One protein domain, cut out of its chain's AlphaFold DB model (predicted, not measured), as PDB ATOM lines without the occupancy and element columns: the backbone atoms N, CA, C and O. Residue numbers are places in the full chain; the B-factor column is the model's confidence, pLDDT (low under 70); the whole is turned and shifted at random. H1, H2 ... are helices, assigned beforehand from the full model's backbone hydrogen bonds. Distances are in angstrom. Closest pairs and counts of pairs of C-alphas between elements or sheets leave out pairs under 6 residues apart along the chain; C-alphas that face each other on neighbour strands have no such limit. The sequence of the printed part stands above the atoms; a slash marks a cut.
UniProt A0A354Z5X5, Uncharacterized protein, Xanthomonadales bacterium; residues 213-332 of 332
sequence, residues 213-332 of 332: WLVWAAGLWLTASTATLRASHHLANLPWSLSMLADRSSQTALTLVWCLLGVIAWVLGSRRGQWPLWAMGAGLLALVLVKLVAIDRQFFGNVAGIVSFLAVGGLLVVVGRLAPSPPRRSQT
ATOM      1  N   TRP A 213      33.133  70.404 -11.632       79.12
ATOM      2  CA  TRP A 213      32.343  71.392 -10.892       79.12
ATOM      3  C   TRP A 213      31.381  72.171 -11.798       79.12
ATOM      4  O   TRP A 213      30.279  72.482 -11.355       79.12
ATOM      5  N   LEU A 214      31.743  72.427 -13.063       85.44
ATOM      6  CA  LEU A 214      30.847  73.056 -14.043       85.44
ATOM      7  C   LEU A 214      29.623  72.180 -14.324       85.44
ATOM      8  O   LEU A 214      28.508  72.688 -14.395       85.44
ATOM      9  N   VAL A 215      29.821  70.862 -14.430       88.19
ATOM     10  CA  VAL A 215      28.723  69.898 -14.613       88.19
ATOM     11  C   VAL A 215      27.784  69.913 -13.406       88.19
ATOM     12  O   VAL A 215      26.570  69.976 -13.579       88.19
ATOM     13  N   TRP A 216      28.323  69.929 -12.184       88.25
ATOM     14  CA  TRP A 216      27.515  70.029 -10.963       88.25
ATOM     15  C   TRP A 216      26.759  71.354 -10.854       88.25
ATOM     16  O   TRP A 216      25.582  71.358 -10.496       88.25
ATOM     17  N   ALA A 217      27.415  72.466 -11.188       88.75
ATOM     18  CA  ALA A 217      26.802  73.789 -11.207       88.75
ATOM     19  C   ALA A 217      25.641  73.847 -12.209       88.75
ATOM     20  O   ALA A 217      24.542  74.271 -11.852       88.75
ATOM     21  N   ALA A 218      25.864  73.361 -13.433       92.00
ATOM     22  CA  ALA A 218      24.839  73.280 -14.465       92.00
ATOM     23  C   ALA A 218      23.688  72.357 -14.044       92.00
ATOM     24  O   ALA A 218      22.526  72.712 -14.227       92.00
ATOM     25  N   GLY A 219      23.998  71.211 -13.430       94.25
ATOM     26  CA  GLY A 219      22.999  70.268 -12.938       94.25
ATOM     27  C   GLY A 219      22.110  70.867 -11.847       94.25
ATOM     28  O   GLY A 219      20.888  70.815 -11.951       94.25
ATOM     29  N   LEU A 220      22.709  71.513 -10.842       93.94
ATOM     30  CA  LEU A 220      21.975  72.183  -9.766       93.94
ATOM     31  C   LEU A 220      21.128  73.349 -10.290       93.94
ATOM     32  O   LEU A 220      19.968  73.490  -9.904       93.94
ATOM     33  N   TRP A 221      21.695  74.173 -11.175       95.19
ATOM     34  CA  TRP A 221      20.975  75.274 -11.810       95.19
ATOM     35  C   TRP A 221      19.791  74.767 -12.641       95.19
ATOM     36  O   TRP A 221      18.700  75.333 -12.553       95.19
ATOM     37  N   LEU A 222      19.967  73.673 -13.388       96.94
ATOM     38  CA  LEU A 222      18.903  73.040 -14.163       96.94
ATOM     39  C   LEU A 222      17.794  72.500 -13.250       96.94
ATOM     40  O   LEU A 222      16.629  72.816 -13.480       96.94
ATOM     41  N   THR A 223      18.128  71.751 -12.190       97.31
ATOM     42  CA  THR A 223      17.138  71.258 -11.212       97.31
ATOM     43  C   THR A 223      16.382  72.385 -10.539       97.31
ATOM     44  O   THR A 223      15.158  72.333 -10.469       97.31
ATOM     45  N   ALA A 224      17.070  73.433 -10.092       97.19
ATOM     46  CA  ALA A 224      16.394  74.559  -9.465       97.19
ATOM     47  C   ALA A 224      15.497  75.323 -10.449       97.19
ATOM     48  O   ALA A 224      14.394  75.732 -10.087       97.19
ATOM     49  N   SER A 225      15.931  75.483 -11.701       97.31
ATOM     50  CA  SER A 225      15.138  76.153 -12.737       97.31
ATOM     51  C   SER A 225      13.865  75.372 -13.057       97.31
ATOM     52  O   SER A 225      12.782  75.952 -13.062       97.31
ATOM     53  N   THR A 226      13.951  74.053 -13.254       97.31
ATOM     54  CA  THR A 226      12.758  73.240 -13.546       97.31
ATOM     55  C   THR A 226      11.856  73.062 -12.332       97.31
ATOM     56  O   THR A 226      10.641  73.052 -12.500       97.31
ATOM     57  N   ALA A 227      12.400  73.000 -11.113       97.56
ATOM     58  CA  ALA A 227      11.600  73.031  -9.888       97.56
ATOM     59  C   ALA A 227      10.831  74.358  -9.749       97.56
ATOM     60  O   ALA A 227       9.662  74.364  -9.374       97.56
ATOM     61  N   THR A 228      11.452  75.482 -10.126       97.56
ATOM     62  CA  THR A 228      10.798  76.803 -10.143       97.56
ATOM     63  C   THR A 228       9.690  76.873 -11.192       97.56
ATOM     64  O   THR A 228       8.605  77.396 -10.925       97.56
ATOM     65  N   LEU A 229       9.928  76.308 -12.380       97.62
ATOM     66  CA  LEU A 229       8.889  76.182 -13.400       97.62
ATOM     67  C   LEU A 229       7.752  75.286 -12.907       97.62
ATOM     68  O   LEU A 229       6.601  75.683 -13.020       97.62
ATOM     69  N   ARG A 230       8.031  74.136 -12.282       97.31
ATOM     70  CA  ARG A 230       6.981  73.282 -11.699       97.31
ATOM     71  C   ARG A 230       6.192  74.005 -10.612       97.31
ATOM     72  O   ARG A 230       4.972  73.907 -10.590       97.31
ATOM     73  N   ALA A 231       6.849  74.815  -9.784       96.81
ATOM     74  CA  ALA A 231       6.151  75.682  -8.837       96.81
ATOM     75  C   ALA A 231       5.220  76.677  -9.533       96.81
ATOM     76  O   ALA A 231       4.090  76.858  -9.098       96.81
ATOM     77  N   SER A 232       5.650  77.271 -10.646       96.62
ATOM     78  CA  SER A 232       4.807  78.177 -11.434       96.62
ATOM     79  C   SER A 232       3.630  77.432 -12.088       96.62
ATOM     80  O   SER A 232       2.513  77.937 -12.096       96.62
ATOM     81  N   HIS A 233       3.850  76.206 -12.571       96.81
ATOM     82  CA  HIS A 233       2.807  75.328 -13.112       96.81
ATOM     83  C   HIS A 233       1.718  75.038 -12.073       96.81
ATOM     84  O   HIS A 233       0.550  75.316 -12.325       96.81
ATOM     85  N   HIS A 234       2.108  74.547 -10.894       96.06
ATOM     86  CA  HIS A 234       1.166  74.098  -9.865       96.06
ATOM     87  C   HIS A 234       0.548  75.243  -9.057       96.06
ATOM     88  O   HIS A 234      -0.635  75.195  -8.741       96.06
ATOM     89  N   LEU A 235       1.312  76.290  -8.721       94.62
ATOM     90  CA  LEU A 235       0.819  77.381  -7.869       94.62
ATOM     91  C   LEU A 235       0.088  78.477  -8.653       94.62
ATOM     92  O   LEU A 235      -0.811  79.110  -8.106       94.62
ATOM     93  N   ALA A 236       0.463  78.714  -9.914       94.00
ATOM     94  CA  ALA A 236      -0.174  79.717 -10.769       94.00
ATOM     95  C   ALA A 236      -1.092  79.104 -11.845       94.00
ATOM     96  O   ALA A 236      -1.605  79.835 -12.689       94.00
ATOM     97  N   ASN A 237      -1.325  77.782 -11.805       94.00
ATOM     98  CA  ASN A 237      -2.159  77.034 -12.758       94.00
ATOM     99  C   ASN A 237      -1.780  77.273 -14.234       94.00
ATOM    100  O   ASN A 237      -2.639  77.325 -15.116       94.00
ATOM    101  N   LEU A 238      -0.486  77.443 -14.515       95.62
ATOM    102  CA  LEU A 238       0.018  77.620 -15.878       95.62
ATOM    103  C   LEU A 238       0.104  76.268 -16.590       95.62
ATOM    104  O   LEU A 238       0.431  75.287 -15.942       95.62
ATOM    105  N   PRO A 239      -0.106  76.158 -17.907       95.62
ATOM    106  CA  PRO A 239       0.055  74.887 -18.614       95.62
ATOM    107  C   PRO A 239       1.534  74.462 -18.685       95.62
ATOM    108  O   PRO A 239       2.362  75.243 -19.157       95.62
ATOM    109  N   TRP A 240       1.863  73.216 -18.304       96.38
ATOM    110  CA  TRP A 240       3.226  72.661 -18.404       96.38
ATOM    111  C   TRP A 240       3.675  72.553 -19.868       96.38
ATOM    112  O   TRP A 240       3.403  71.579 -20.568       96.38
ATOM    113  N   SER A 241       4.305  73.613 -20.367       95.94
ATOM    114  CA  SER A 241       4.650  73.793 -21.777       95.94
ATOM    115  C   SER A 241       5.694  74.897 -21.942       95.94
ATOM    116  O   SER A 241       5.924  75.701 -21.037       95.94
ATOM    117  N   LEU A 242       6.284  75.005 -23.135       94.31
ATOM    118  CA  LEU A 242       7.247  76.071 -23.445       94.31
ATOM    119  C   LEU A 242       6.658  77.487 -23.327       94.31
ATOM    120  O   LEU A 242       7.419  78.437 -23.158       94.31
ATOM    121  N   SER A 243       5.328  77.641 -23.353       94.44
ATOM    122  CA  SER A 243       4.674  78.945 -23.160       94.44
ATOM    123  C   SER A 243       4.987  79.576 -21.799       94.44
ATOM    124  O   SER A 243       5.029  80.799 -21.689       94.44
ATOM    125  N   MET A 244       5.323  78.766 -20.787       94.81
ATOM    126  CA  MET A 244       5.745  79.248 -19.468       94.81
ATOM    127  C   MET A 244       7.018  80.095 -19.531       94.81
ATOM    128  O   MET A 244       7.207  80.989 -18.713       94.81
ATOM    129  N   LEU A 245       7.887  79.863 -20.518       92.25
ATOM    130  CA  LEU A 245       9.083  80.682 -20.703       92.25
ATOM    131  C   LEU A 245       8.749  82.093 -21.211       92.25
ATOM    132  O   LEU A 245       9.578  82.987 -21.081       92.25
ATOM    133  N   ALA A 246       7.553  82.324 -21.749       90.44
ATOM    134  CA  ALA A 246       7.072  83.660 -22.094       90.44
ATOM    135  C   ALA A 246       6.242  84.300 -20.965       90.44
ATOM    136  O   ALA A 246       5.975  85.501 -21.004       90.44
ATOM    137  N   ASP A 247       5.841  83.522 -19.955       92.12
ATOM    138  CA  ASP A 247       4.994  84.001 -18.870       92.12
ATOM    139  C   ASP A 247       5.762  84.876 -17.866       92.12
ATOM    140  O   ASP A 247       6.863  84.551 -17.409       92.12
ATOM    141  N   ARG A 248       5.141  85.991 -17.467       88.75
ATOM    142  CA  ARG A 248       5.746  86.973 -16.559       88.75
ATOM    143  C   ARG A 248       6.016  86.391 -15.175       88.75
ATOM    144  O   ARG A 248       7.065  86.677 -14.594       88.75
ATOM    145  N   SER A 249       5.071  85.632 -14.621       89.69
ATOM    146  CA  SER A 249       5.194  85.105 -13.259       89.69
ATOM    147  C   SER A 249       6.322  84.075 -13.182       89.69
ATOM    148  O   SER A 249       7.179  84.172 -12.303       89.69
ATOM    149  N   SER A 250       6.410  83.204 -14.189       93.75
ATOM    150  CA  SER A 250       7.483  82.217 -14.337       93.75
ATOM    151  C   SER A 250       8.854  82.882 -14.487       93.75
ATOM    152  O   SER A 250       9.804  82.514 -13.795       93.75
ATOM    153  N   GLN A 251       8.964  83.911 -15.336       93.00
ATOM    154  CA  GLN A 251      10.216  84.654 -15.520       93.00
ATOM    155  C   GLN A 251      10.665  85.384 -14.253       93.00
ATOM    156  O   GLN A 251      11.852  85.369 -13.922       93.00
ATOM    157  N   THR A 252       9.719  85.975 -13.519       89.94
ATOM    158  CA  THR A 252       9.989  86.655 -12.246       89.94
ATOM    159  C   THR A 252      10.458  85.658 -11.184       89.94
ATOM    160  O   THR A 252      11.462  85.899 -10.514       89.94
ATOM    161  N   ALA A 253       9.785  84.510 -11.062       92.31
ATOM    162  CA  ALA A 253      10.154  83.456 -10.120       92.31
ATOM    163  C   ALA A 253      11.556  82.896 -10.408       92.31
ATOM    164  O   ALA A 253      12.366  82.777  -9.489       92.31
ATOM    165  N   LEU A 254      11.878  82.626 -11.681       95.00
ATOM    166  CA  LEU A 254      13.214  82.186 -12.097       95.00
ATOM    167  C   LEU A 254      14.292  83.203 -11.713       95.00
ATOM    168  O   LEU A 254      15.303  82.822 -11.127       95.00
ATOM    169  N   THR A 255      14.063  84.491 -11.982       91.75
ATOM    170  CA  THR A 255      14.992  85.566 -11.604       91.75
ATOM    171  C   THR A 255      15.238  85.586 -10.094       91.75
ATOM    172  O   THR A 255      16.392  85.610  -9.662       91.75
ATOM    173  N   LEU A 256      14.180  85.514  -9.278       90.94
ATOM    174  CA  LEU A 256      14.300  85.508  -7.816       90.94
ATOM    175  C   LEU A 256      15.063  84.282  -7.299       90.94
ATOM    176  O   LEU A 256      15.956  84.423  -6.461       90.94
ATOM    177  N   VAL A 257      14.758  83.089  -7.817       94.69
ATOM    178  CA  VAL A 257      15.441  81.850  -7.418       94.69
ATOM    179  C   VAL A 257      16.909  81.873  -7.836       94.69
ATOM    180  O   VAL A 257      17.774  81.537  -7.030       94.69
ATOM    181  N   TRP A 258      17.227  82.316  -9.054       95.25
ATOM    182  CA  TRP A 258      18.615  82.430  -9.511       95.25
ATOM    183  C   TRP A 258      19.406  83.455  -8.696       95.25
ATOM    184  O   TRP A 258      20.552  83.183  -8.341       95.25
ATOM    185  N   CYS A 259      18.797  84.589  -8.333       90.62
ATOM    186  CA  CYS A 259      19.390  85.540  -7.395       90.62
ATOM    187  C   CYS A 259      19.701  84.879  -6.053       90.62
ATOM    188  O   CYS A 259      20.832  84.963  -5.578       90.62
ATOM    189  N   LEU A 260      18.725  84.197  -5.451       92.00
ATOM    190  CA  LEU A 260      18.906  83.549  -4.155       92.00
ATOM    191  C   LEU A 260      20.021  82.493  -4.204       92.00
ATOM    192  O   LEU A 260      20.899  82.491  -3.341       92.00
ATOM    193  N   LEU A 261      20.038  81.647  -5.236       93.25
ATOM    194  CA  LEU A 261      21.100  80.662  -5.452       93.25
ATOM    195  C   LEU A 261      22.468  81.317  -5.632       93.25
ATOM    196  O   LEU A 261      23.440  80.869  -5.025       93.25
ATOM    197  N   GLY A 262      22.542  82.384  -6.432       91.06
ATOM    198  CA  GLY A 262      23.770  83.134  -6.667       91.06
ATOM    199  C   GLY A 262      24.326  83.726  -5.375       91.06
ATOM    200  O   GLY A 262      25.502  83.544  -5.070       91.06
ATOM    201  N   VAL A 263      23.467  84.346  -4.562       88.81
ATOM    202  CA  VAL A 263      23.832  84.895  -3.248       88.81
ATOM    203  C   VAL A 263      24.291  83.797  -2.290       88.81
ATOM    204  O   VAL A 263      25.347  83.934  -1.672       88.81
ATOM    205  N   ILE A 264      23.546  82.692  -2.178       90.81
ATOM    206  CA  ILE A 264      23.909  81.559  -1.312       90.81
ATOM    207  C   ILE A 264      25.271  80.992  -1.718       90.81
ATOM    208  O   ILE A 264      26.141  80.818  -0.863       90.81
ATOM    209  N   ALA A 265      25.482  80.737  -3.011       90.25
ATOM    210  CA  ALA A 265      26.749  80.241  -3.536       90.25
ATOM    211  C   ALA A 265      27.896  81.220  -3.264       90.25
ATOM    212  O   ALA A 265      28.951  80.814  -2.781       90.25
ATOM    213  N   TRP A 266      27.677  82.516  -3.490       86.19
ATOM    214  CA  TRP A 266      28.688  83.543  -3.260       86.19
ATOM    215  C   TRP A 266      29.099  83.619  -1.780       86.19
ATOM    216  O   TRP A 266      30.289  83.557  -1.457       86.19
ATOM    217  N   VAL A 267      28.121  83.668  -0.867       85.56
ATOM    218  CA  VAL A 267      28.351  83.733   0.586       85.56
ATOM    219  C   VAL A 267      29.015  82.458   1.101       85.56
ATOM    220  O   VAL A 267      29.994  82.538   1.845       85.56
ATOM    221  N   LEU A 268      28.526  81.277   0.709       87.38
ATOM    222  CA  LEU A 268      29.117  80.000   1.124       87.38
ATOM    223  C   LEU A 268      30.528  79.822   0.564       87.38
ATOM    224  O   LEU A 268      31.407  79.366   1.292       87.38
ATOM    225  N   GLY A 269      30.754  80.204  -0.694       86.62
ATOM    226  CA  GLY A 269      32.068  80.177  -1.325       86.62
ATOM    227  C   GLY A 269      33.066  81.059  -0.588       86.62
ATOM    228  O   GLY A 269      34.178  80.622  -0.305       86.62
ATOM    229  N   SER A 270      32.641  82.257  -0.184       84.19
ATOM    230  CA  SER A 270      33.481  83.168   0.589       84.19
ATOM    231  C   SER A 270      33.777  82.639   2.000       84.19
ATOM    232  O   SER A 270      34.936  82.532   2.397       84.19
ATOM    233  N   ARG A 271      32.747  82.188   2.733       85.88
ATOM    234  CA  ARG A 271      32.900  81.650   4.099       85.88
ATOM    235  C   ARG A 271      33.731  80.368   4.165       85.88
ATOM    236  O   ARG A 271      34.423  80.150   5.151       85.88
ATOM    237  N   ARG A 272      33.642  79.506   3.148       85.88
ATOM    238  CA  ARG A 272      34.379  78.229   3.086       85.88
ATOM    239  C   ARG A 272      35.733  78.340   2.385       85.88
ATOM    240  O   ARG A 272      36.404  77.325   2.236       85.88
ATOM    241  N   GLY A 273      36.116  79.528   1.911       83.75
ATOM    242  CA  GLY A 273      37.348  79.712   1.142       83.75
ATOM    243  C   GLY A 273      37.357  78.983  -0.210       83.75
ATOM    244  O   GLY A 273      38.423  78.706  -0.750       83.75
ATOM    245  N   GLN A 274      36.190  78.637  -0.760       83.81
ATOM    246  CA  GLN A 274      36.061  77.839  -1.980       83.81
ATOM    247  C   GLN A 274      35.899  78.749  -3.198       83.81
ATOM    248  O   GLN A 274      34.794  79.200  -3.510       83.81
ATOM    249  N   TRP A 275      37.003  78.988  -3.914       83.81
ATOM    250  CA  TRP A 275      37.012  79.849  -5.100       83.81
ATOM    251  C   TRP A 275      36.007  79.429  -6.189       83.81
ATOM    252  O   TRP A 275      35.281  80.306  -6.657       83.81
ATOM    253  N   PRO A 276      35.863  78.135  -6.555       84.88
ATOM    254  CA  PRO A 276      34.891  77.733  -7.578       84.88
ATOM    255  C   PRO A 276      33.442  78.053  -7.185       84.88
ATOM    256  O   PRO A 276      32.669  78.554  -7.997       84.88
ATOM    257  N   LEU A 277      33.086  77.833  -5.914       85.12
ATOM    258  CA  LEU A 277      31.748  78.119  -5.390       85.12
ATOM    259  C   LEU A 277      31.466  79.632  -5.360       85.12
ATOM    260  O   LEU A 277      30.373  80.070  -5.719       85.12
ATOM    261  N   TRP A 278      32.475  80.428  -4.994       87.19
ATOM    262  CA  TRP A 278      32.421  81.891  -5.029       87.19
ATOM    263  C   TRP A 278      32.231  82.415  -6.461       87.19
ATOM    264  O   TRP A 278      31.333  83.220  -6.708       87.19
ATOM    265  N   ALA A 279      33.031  81.916  -7.411       85.81
ATOM    266  CA  ALA A 279      32.982  82.320  -8.814       85.81
ATOM    267  C   ALA A 279      31.647  81.946  -9.472       85.81
ATOM    268  O   ALA A 279      31.100  82.739 -10.234       85.81
ATOM    269  N   MET A 280      31.085  80.780  -9.135       87.94
ATOM    270  CA  MET A 280      29.753  80.366  -9.578       87.94
ATOM    271  C   MET A 280      28.666  81.322  -9.081       87.94
ATOM    272  O   MET A 280      27.812  81.729  -9.865       87.94
ATOM    273  N   GLY A 281      28.705  81.707  -7.801       87.94
ATOM    274  CA  GLY A 281      27.753  82.667  -7.242       87.94
ATOM    275  C   GLY A 281      27.813  84.020  -7.950       87.94
ATOM    276  O   GLY A 281      26.793  84.514  -8.427       87.94
ATOM    277  N   ALA A 282      29.018  84.575  -8.100       85.56
ATOM    278  CA  ALA A 282      29.230  85.834  -8.813       85.56
ATOM    279  C   ALA A 282      28.802  85.751 -10.292       85.56
ATOM    280  O   ALA A 282      28.109  86.639 -10.787       85.56
ATOM    281  N   GLY A 283      29.165  84.670 -10.989       89.00
ATOM    282  CA  GLY A 283      28.799  84.441 -12.388       89.00
ATOM    283  C   GLY A 283      27.292  84.285 -12.594       89.00
ATOM    284  O   GLY A 283      26.741  84.869 -13.526       89.00
ATOM    285  N   LEU A 284      26.602  83.568 -11.701       91.50
ATOM    286  CA  LEU A 284      25.146  83.427 -11.752       91.50
ATOM    287  C   LEU A 284      24.444  84.773 -11.524       91.50
ATOM    288  O   LEU A 284      23.484  85.084 -12.223       91.50
ATOM    289  N   LEU A 285      24.936  85.609 -10.607       88.44
ATOM    290  CA  LEU A 285      24.375  86.950 -10.400       88.44
ATOM    291  C   LEU A 285      24.630  87.882 -11.588       88.44
ATOM    292  O   LEU A 285      23.724  88.613 -11.986       88.44
ATOM    293  N   ALA A 286      25.817  87.824 -12.198       84.19
ATOM    294  CA  ALA A 286      26.095  88.537 -13.443       84.19
ATOM    295  C   ALA A 286      25.149  88.092 -14.574       84.19
ATOM    296  O   ALA A 286      24.599  88.936 -15.282       84.19
ATOM    297  N   LEU A 287      24.888  86.785 -14.701       90.19
ATOM    298  CA  LEU A 287      23.908  86.250 -15.648       90.19
ATOM    299  C   LEU A 287      22.498  86.797 -15.382       90.19
ATOM    300  O   LEU A 287      21.804  87.174 -16.325       90.19
ATOM    301  N   VAL A 288      22.076  86.885 -14.117       89.00
ATOM    302  CA  VAL A 288      20.775  87.471 -13.766       89.00
ATOM    303  C   VAL A 288      20.701  88.949 -14.153       89.00
ATOM    304  O   VAL A 288      19.694  89.371 -14.714       89.00
ATOM    305  N   LEU A 289      21.756  89.736 -13.928       82.06
ATOM    306  CA  LEU A 289      21.793  91.140 -14.361       82.06
ATOM    307  C   LEU A 289      21.622  91.275 -15.879       82.06
ATOM    308  O   LEU A 289      20.833  92.100 -16.342       82.06
ATOM    309  N   VAL A 290      22.305  90.427 -16.652       82.88
ATOM    310  CA  VAL A 290      22.131  90.372 -18.112       82.88
ATOM    311  C   VAL A 290      20.695  89.983 -18.473       82.88
ATOM    312  O   VAL A 290      20.084  90.641 -19.315       82.88
ATOM    313  N   LYS A 291      20.118  88.969 -17.811       86.31
ATOM    314  CA  LYS A 291      18.723  88.541 -18.017       86.31
ATOM    315  C   LYS A 291      17.734  89.678 -17.765       86.31
ATOM    316  O   LYS A 291      16.825  89.867 -18.574       86.31
ATOM    317  N   LEU A 292      17.909  90.436 -16.682       83.44
ATOM    318  CA  LEU A 292      17.019  91.541 -16.324       83.44
ATOM    319  C   LEU A 292      16.926  92.576 -17.451       83.44
ATOM    320  O   LEU A 292      15.834  93.000 -17.824       83.44
ATOM    321  N   VAL A 293      18.074  92.944 -18.022       77.50
ATOM    322  CA  VAL A 293      18.155  93.940 -19.097       77.50
ATOM    323  C   VAL A 293      17.705  93.364 -20.438       77.50
ATOM    324  O   VAL A 293      17.013  94.042 -21.190       77.50
ATOM    325  N   ALA A 294      18.087  92.130 -20.766       82.69
ATOM    326  CA  ALA A 294      17.827  91.550 -22.081       82.69
ATOM    327  C   ALA A 294      16.389  91.030 -22.232       82.69
ATOM    328  O   ALA A 294      15.737  91.296 -23.244       82.69
ATOM    329  N   ILE A 295      15.906  90.294 -21.228       81.62
ATOM    330  CA  ILE A 295      14.650  89.536 -21.272       81.62
ATOM    331  C   ILE A 295      13.584  90.233 -20.436       81.62
ATOM    332  O   ILE A 295      12.496  90.504 -20.941       81.62
ATOM    333  N   ASP A 296      13.880  90.556 -19.175       79.12
ATOM    334  CA  ASP A 296      12.822  90.998 -18.263       79.12
ATOM    335  C   ASP A 296      12.405  92.453 -18.512       79.12
ATOM    336  O   ASP A 296      11.306  92.826 -18.106       79.12
ATOM    337  N   ARG A 297      13.201  93.244 -19.260       72.31
ATOM    338  CA  ARG A 297      12.883  94.627 -19.679       72.31
ATOM    339  C   ARG A 297      11.469  94.796 -20.240       72.31
ATOM    340  O   ARG A 297      10.838  95.823 -20.019       72.31
ATOM    341  N   GLN A 298      10.945  93.782 -20.929       71.06
ATOM    342  CA  GLN A 298       9.606  93.812 -21.527       71.06
ATOM    343  C   GLN A 298       8.478  93.829 -20.480       71.06
ATOM    344  O   GLN A 298       7.348  94.202 -20.780       71.06
ATOM    345  N   PHE A 299       8.780  93.455 -19.235       67.44
ATOM    346  CA  PHE A 299       7.841  93.458 -18.117       67.44
ATOM    347  C   PHE A 299       7.898  94.749 -17.276       67.44
ATOM    348  O   PHE A 299       7.069  94.912 -16.379       67.44
ATOM    349  N   PHE A 300       8.801  95.695 -17.575       61.03
ATOM    350  CA  PHE A 300       9.017  96.936 -16.801       61.03
ATOM    351  C   PHE A 300       7.954  98.037 -16.996       61.03
ATOM    352  O   PHE A 300       8.153  99.172 -16.579       61.03
ATOM    353  N   GLY A 301       6.791  97.721 -17.565       57.88
ATOM    354  CA  GLY A 301       5.690  98.679 -17.743       57.88
ATOM    355  C   GLY A 301       4.719  98.814 -16.558       57.88
ATOM    356  O   GLY A 301       3.708  99.494 -16.702       57.88
ATOM    357  N   ASN A 302       4.942  98.141 -15.419       63.06
ATOM    358  CA  ASN A 302       3.999  98.124 -14.287       63.06
ATOM    359  C   ASN A 302       4.721  98.117 -12.916       63.06
ATOM    360  O   ASN A 302       5.850  97.638 -12.803       63.06
ATOM    361  N   VAL A 303       4.051  98.604 -11.864       58.91
ATOM    362  CA  VAL A 303       4.545  98.784 -10.481       58.91
ATOM    363  C   VAL A 303       5.191  97.516  -9.910       58.91
ATOM    364  O   VAL A 303       6.238  97.592  -9.272       58.91
ATOM    365  N   ALA A 304       4.633  96.336 -10.198       56.03
ATOM    366  CA  ALA A 304       5.192  95.054  -9.754       56.03
ATOM    367  C   ALA A 304       6.615  94.782 -10.297       56.03
ATOM    368  O   ALA A 304       7.440  94.182  -9.603       56.03
ATOM    369  N   GLY A 305       6.926  95.252 -11.513       61.53
ATOM    370  CA  GLY A 305       8.262  95.144 -12.111       61.53
ATOM    371  C   GLY A 305       9.276  96.066 -11.431       61.53
ATOM    372  O   GLY A 305      10.394  95.649 -11.142       61.53
ATOM    373  N   ILE A 306       8.849  97.283 -11.080       62.12
ATOM    374  CA  ILE A 306       9.661  98.250 -10.328       62.12
ATOM    375  C   ILE A 306       9.983  97.702  -8.929       62.12
ATOM    376  O   ILE A 306      11.143  97.704  -8.522       62.12
ATOM    377  N   VAL A 307       8.985  97.165  -8.215       64.00
ATOM    378  CA  VAL A 307       9.176  96.564  -6.881       64.00
ATOM    379  C   VAL A 307      10.124  95.363  -6.938       64.00
ATOM    380  O   VAL A 307      11.022  95.257  -6.105       64.00
ATOM    381  N   SER A 308       9.987  94.493  -7.943       57.78
ATOM    382  CA  SER A 308      10.872  93.331  -8.118       57.78
ATOM    383  C   SER A 308      12.315  93.746  -8.423       57.78
ATOM    384  O   SER A 308      13.254  93.182  -7.861       57.78
ATOM    385  N   PHE A 309      12.506  94.772  -9.259       67.06
ATOM    386  CA  PHE A 309      13.829  95.312  -9.564       67.06
ATOM    387  C   PHE A 309      14.492  95.955  -8.343       67.06
ATOM    388  O   PHE A 309      15.675  95.732  -8.103       67.06
ATOM    389  N   LEU A 310      13.732  96.695  -7.534       68.12
ATOM    390  CA  LEU A 310      14.227  97.266  -6.280       68.12
ATOM    391  C   LEU A 310      14.544  96.189  -5.240       68.12
ATOM    392  O   LEU A 310      15.544  96.311  -4.538       68.12
ATOM    393  N   ALA A 311      13.752  95.117  -5.161       65.94
ATOM    394  CA  ALA A 311      14.030  93.990  -4.275       65.94
ATOM    395  C   ALA A 311      15.333  93.271  -4.670       65.94
ATOM    396  O   ALA A 311      16.188  93.035  -3.817       65.94
ATOM    397  N   VAL A 312      15.524  92.988  -5.963       63.62
ATOM    398  CA  VAL A 312      16.758  92.371  -6.482       63.62
ATOM    399  C   VAL A 312      17.953  93.317  -6.343       63.62
ATOM    400  O   VAL A 312      19.004  92.908  -5.855       63.62
ATOM    401  N   GLY A 313      17.799  94.589  -6.713       68.19
ATOM    402  CA  GLY A 313      18.837  95.609  -6.575       68.19
ATOM    403  C   GLY A 313      19.246  95.828  -5.118       68.19
ATOM    404  O   GLY A 313      20.434  95.853  -4.808       68.19
ATOM    405  N   GLY A 314      18.277  95.895  -4.204       68.19
ATOM    406  CA  GLY A 314      18.508  95.982  -2.762       68.19
ATOM    407  C   GLY A 314      19.218  94.746  -2.210       68.19
ATOM    408  O   GLY A 314      20.195  94.886  -1.474       68.19
ATOM    409  N   LEU A 315      18.801  93.543  -2.623       65.69
ATOM    410  CA  LEU A 315      19.483  92.296  -2.268       65.69
ATOM    411  C   LEU A 315      20.943  92.313  -2.741       65.69
ATOM    412  O   LEU A 315      21.839  91.992  -1.964       65.69
ATOM    413  N   LEU A 316      21.200  92.747  -3.977       67.56
ATOM    414  CA  LEU A 316      22.550  92.867  -4.532       67.56
ATOM    415  C   LEU A 316      23.400  93.917  -3.808       67.56
ATOM    416  O   LEU A 316      24.584  93.672  -3.594       67.56
ATOM    417  N   VAL A 317      22.829  95.048  -3.380       67.25
ATOM    418  CA  VAL A 317      23.539  96.067  -2.581       67.25
ATOM    419  C   VAL A 317      23.904  95.527  -1.199       67.25
ATOM    420  O   VAL A 317      25.046  95.670  -0.761       67.25
ATOM    421  N   VAL A 318      22.959  94.878  -0.511       68.06
ATOM    422  CA  VAL A 318      23.197  94.265   0.805       68.06
ATOM    423  C   VAL A 318      24.271  93.187   0.699       68.06
ATOM    424  O   VAL A 318      25.205  93.163   1.499       68.06
ATOM    425  N   VAL A 319      24.187  92.337  -0.323       63.09
ATOM    426  CA  VAL A 319      25.181  91.291  -0.569       63.09
ATOM    427  C   VAL A 319      26.520  91.898  -0.952       63.09
ATOM    428  O   VAL A 319      27.510  91.498  -0.372       63.09
ATOM    429  N   GLY A 320      26.581  92.900  -1.829       63.84
ATOM    430  CA  GLY A 320      27.830  93.573  -2.195       63.84
ATOM    431  C   GLY A 320      28.526  94.242  -1.007       63.84
ATOM    432  O   GLY A 320      29.752  94.244  -0.937       63.84
ATOM    433  N   ARG A 321      27.759  94.743  -0.031       66.19
ATOM    434  CA  ARG A 321      28.302  95.313   1.210       66.19
ATOM    435  C   ARG A 321      28.787  94.248   2.201       66.19
ATOM    436  O   ARG A 321      29.694  94.517   2.981       66.19
ATOM    437  N   LEU A 322      28.166  93.068   2.198       63.34
ATOM    438  CA  LEU A 322      28.479  91.958   3.108       63.34
ATOM    439  C   LEU A 322      29.401  90.897   2.484       63.34
ATOM    440  O   LEU A 322      29.876  90.015   3.199       63.34
ATOM    441  N   ALA A 323      29.632  90.950   1.170       53.84
ATOM    442  CA  ALA A 323      30.375  89.955   0.413       53.84
ATOM    443  C   ALA A 323      31.861  90.030   0.791       53.84
ATOM    444  O   ALA A 323      32.523  91.030   0.504       53.84
ATOM    445  N   PRO A 324      32.414  88.977   1.415       60.50
ATOM    446  CA  PRO A 324      33.816  88.959   1.789       60.50
ATOM    447  C   PRO A 324      34.693  88.756   0.547       60.50
ATOM    448  O   PRO A 324      34.281  88.113  -0.429       60.50
ATOM    449  N   SER A 325      35.904  89.316   0.604       65.56
ATOM    450  CA  SER A 325      36.903  89.322  -0.469       65.56
ATOM    451  C   SER A 325      37.112  87.936  -1.103       65.56
ATOM    452  O   SER A 325      36.984  86.922  -0.410       65.56
ATOM    453  N   PRO A 326      37.436  87.865  -2.410       68.75
ATOM    454  CA  PRO A 326      37.630  86.596  -3.105       68.75
ATOM    455  C   PRO A 326      38.668  85.726  -2.379       68.75
ATOM    456  O   PRO A 326      39.736  86.229  -2.014       68.75
ATOM    457  N   PRO A 327      38.391  84.426  -2.169       74.31
ATOM    458  CA  PRO A 327      39.348  83.536  -1.532       74.31
ATOM    459  C   PRO A 327      40.582  83.357  -2.423       74.31
ATOM    460  O   PRO A 327      40.505  83.455  -3.650       74.31
ATOM    461  N   ARG A 328      41.741  83.094  -1.816       76.38
ATOM    462  CA  ARG A 328      42.982  82.873  -2.572       76.38
ATOM    463  C   ARG A 328      42.817  81.642  -3.464       76.38
ATOM    464  O   ARG A 328      42.385  80.594  -2.991       76.38
ATOM    465  N   ARG A 329      43.172  81.757  -4.747       68.62
ATOM    466  CA  ARG A 329      43.268  80.591  -5.634       68.62
ATOM    467  C   ARG A 329      44.416  79.716  -5.135       68.62
ATOM    468  O   ARG A 329      45.551  80.183  -5.084       68.62
ATOM    469  N   SER A 330      44.127  78.475  -4.754       60.59
ATOM    470  CA  SER A 330      45.160  77.461  -4.563       60.59
ATOM    471  C   SER A 330      45.792  77.189  -5.926       60.59
ATOM    472  O   SER A 330      45.130  76.642  -6.805       60.59
ATOM    473  N   GLN A 331      47.026  77.645  -6.119       44.62
ATOM    474  CA  GLN A 331      47.835  77.255  -7.268       44.62
ATOM    475  C   GLN A 331      48.233  75.792  -7.042       44.62
ATOM    476  O   GLN A 331      48.962  75.504  -6.094       44.62
ATOM    477  N   THR A 332      47.684  74.884  -7.843       40.38
ATOM    478  CA  THR A 332      48.175  73.508  -8.010       40.38
ATOM    479  C   THR A 332      48.720  73.372  -9.410       40.38
ATOM    480  O   THR A 332      47.990  73.821 -10.324       40.38
TER     481      THR A 332
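AT A GLANCE: This is residues 213 to 332 of the 332 residues of an uncharacterized protein of Xanthomonadales bacterium (UniProt A0A354Z5X5). H3, the longest helix, lies in the middle, with H1 and H6 on opposite sides and H4 folded back along it as a hairpin; short H2 and H5 lie near its first residues. The printed 120 residues have six named helices, H1 to H6, and no named strand: all helix. The whole is compact, radius of gyration of the C-alphas 15.6 A, spanning 49 by 29 by 22 A.

IN THESE COORDINATES: H3, residues 248 to 271, measures 34.5 A; H1, 213 to 235, 32.2 A from C-alpha 213 at (32.343, 71.392, -10.892). H2 is 242 to 245, H4 275 to 294, H5 296 to 299; H6, 303 to 322, ends at C-alpha 322 (28.479, 91.958, 3.108).

HOW THE PARTS SIT: H3, the hub, touches H4, closest C-alphas Gly 262 and Gly 281, 4.1 A, at a shallow tilt of 25 degrees, opposite ways. H3 touches H6 with residues 252 to 263 alone, closest C-alphas Val 263 and Val 319, 7.1 A. Every O i to N i+4 pair is within hydrogen-bond range in H1, H3, H4 and H6.

THE WHOLE: The printed part has no cut and no long link; pLDDT is under 70 in residues 299 to 326 and 329 to 332.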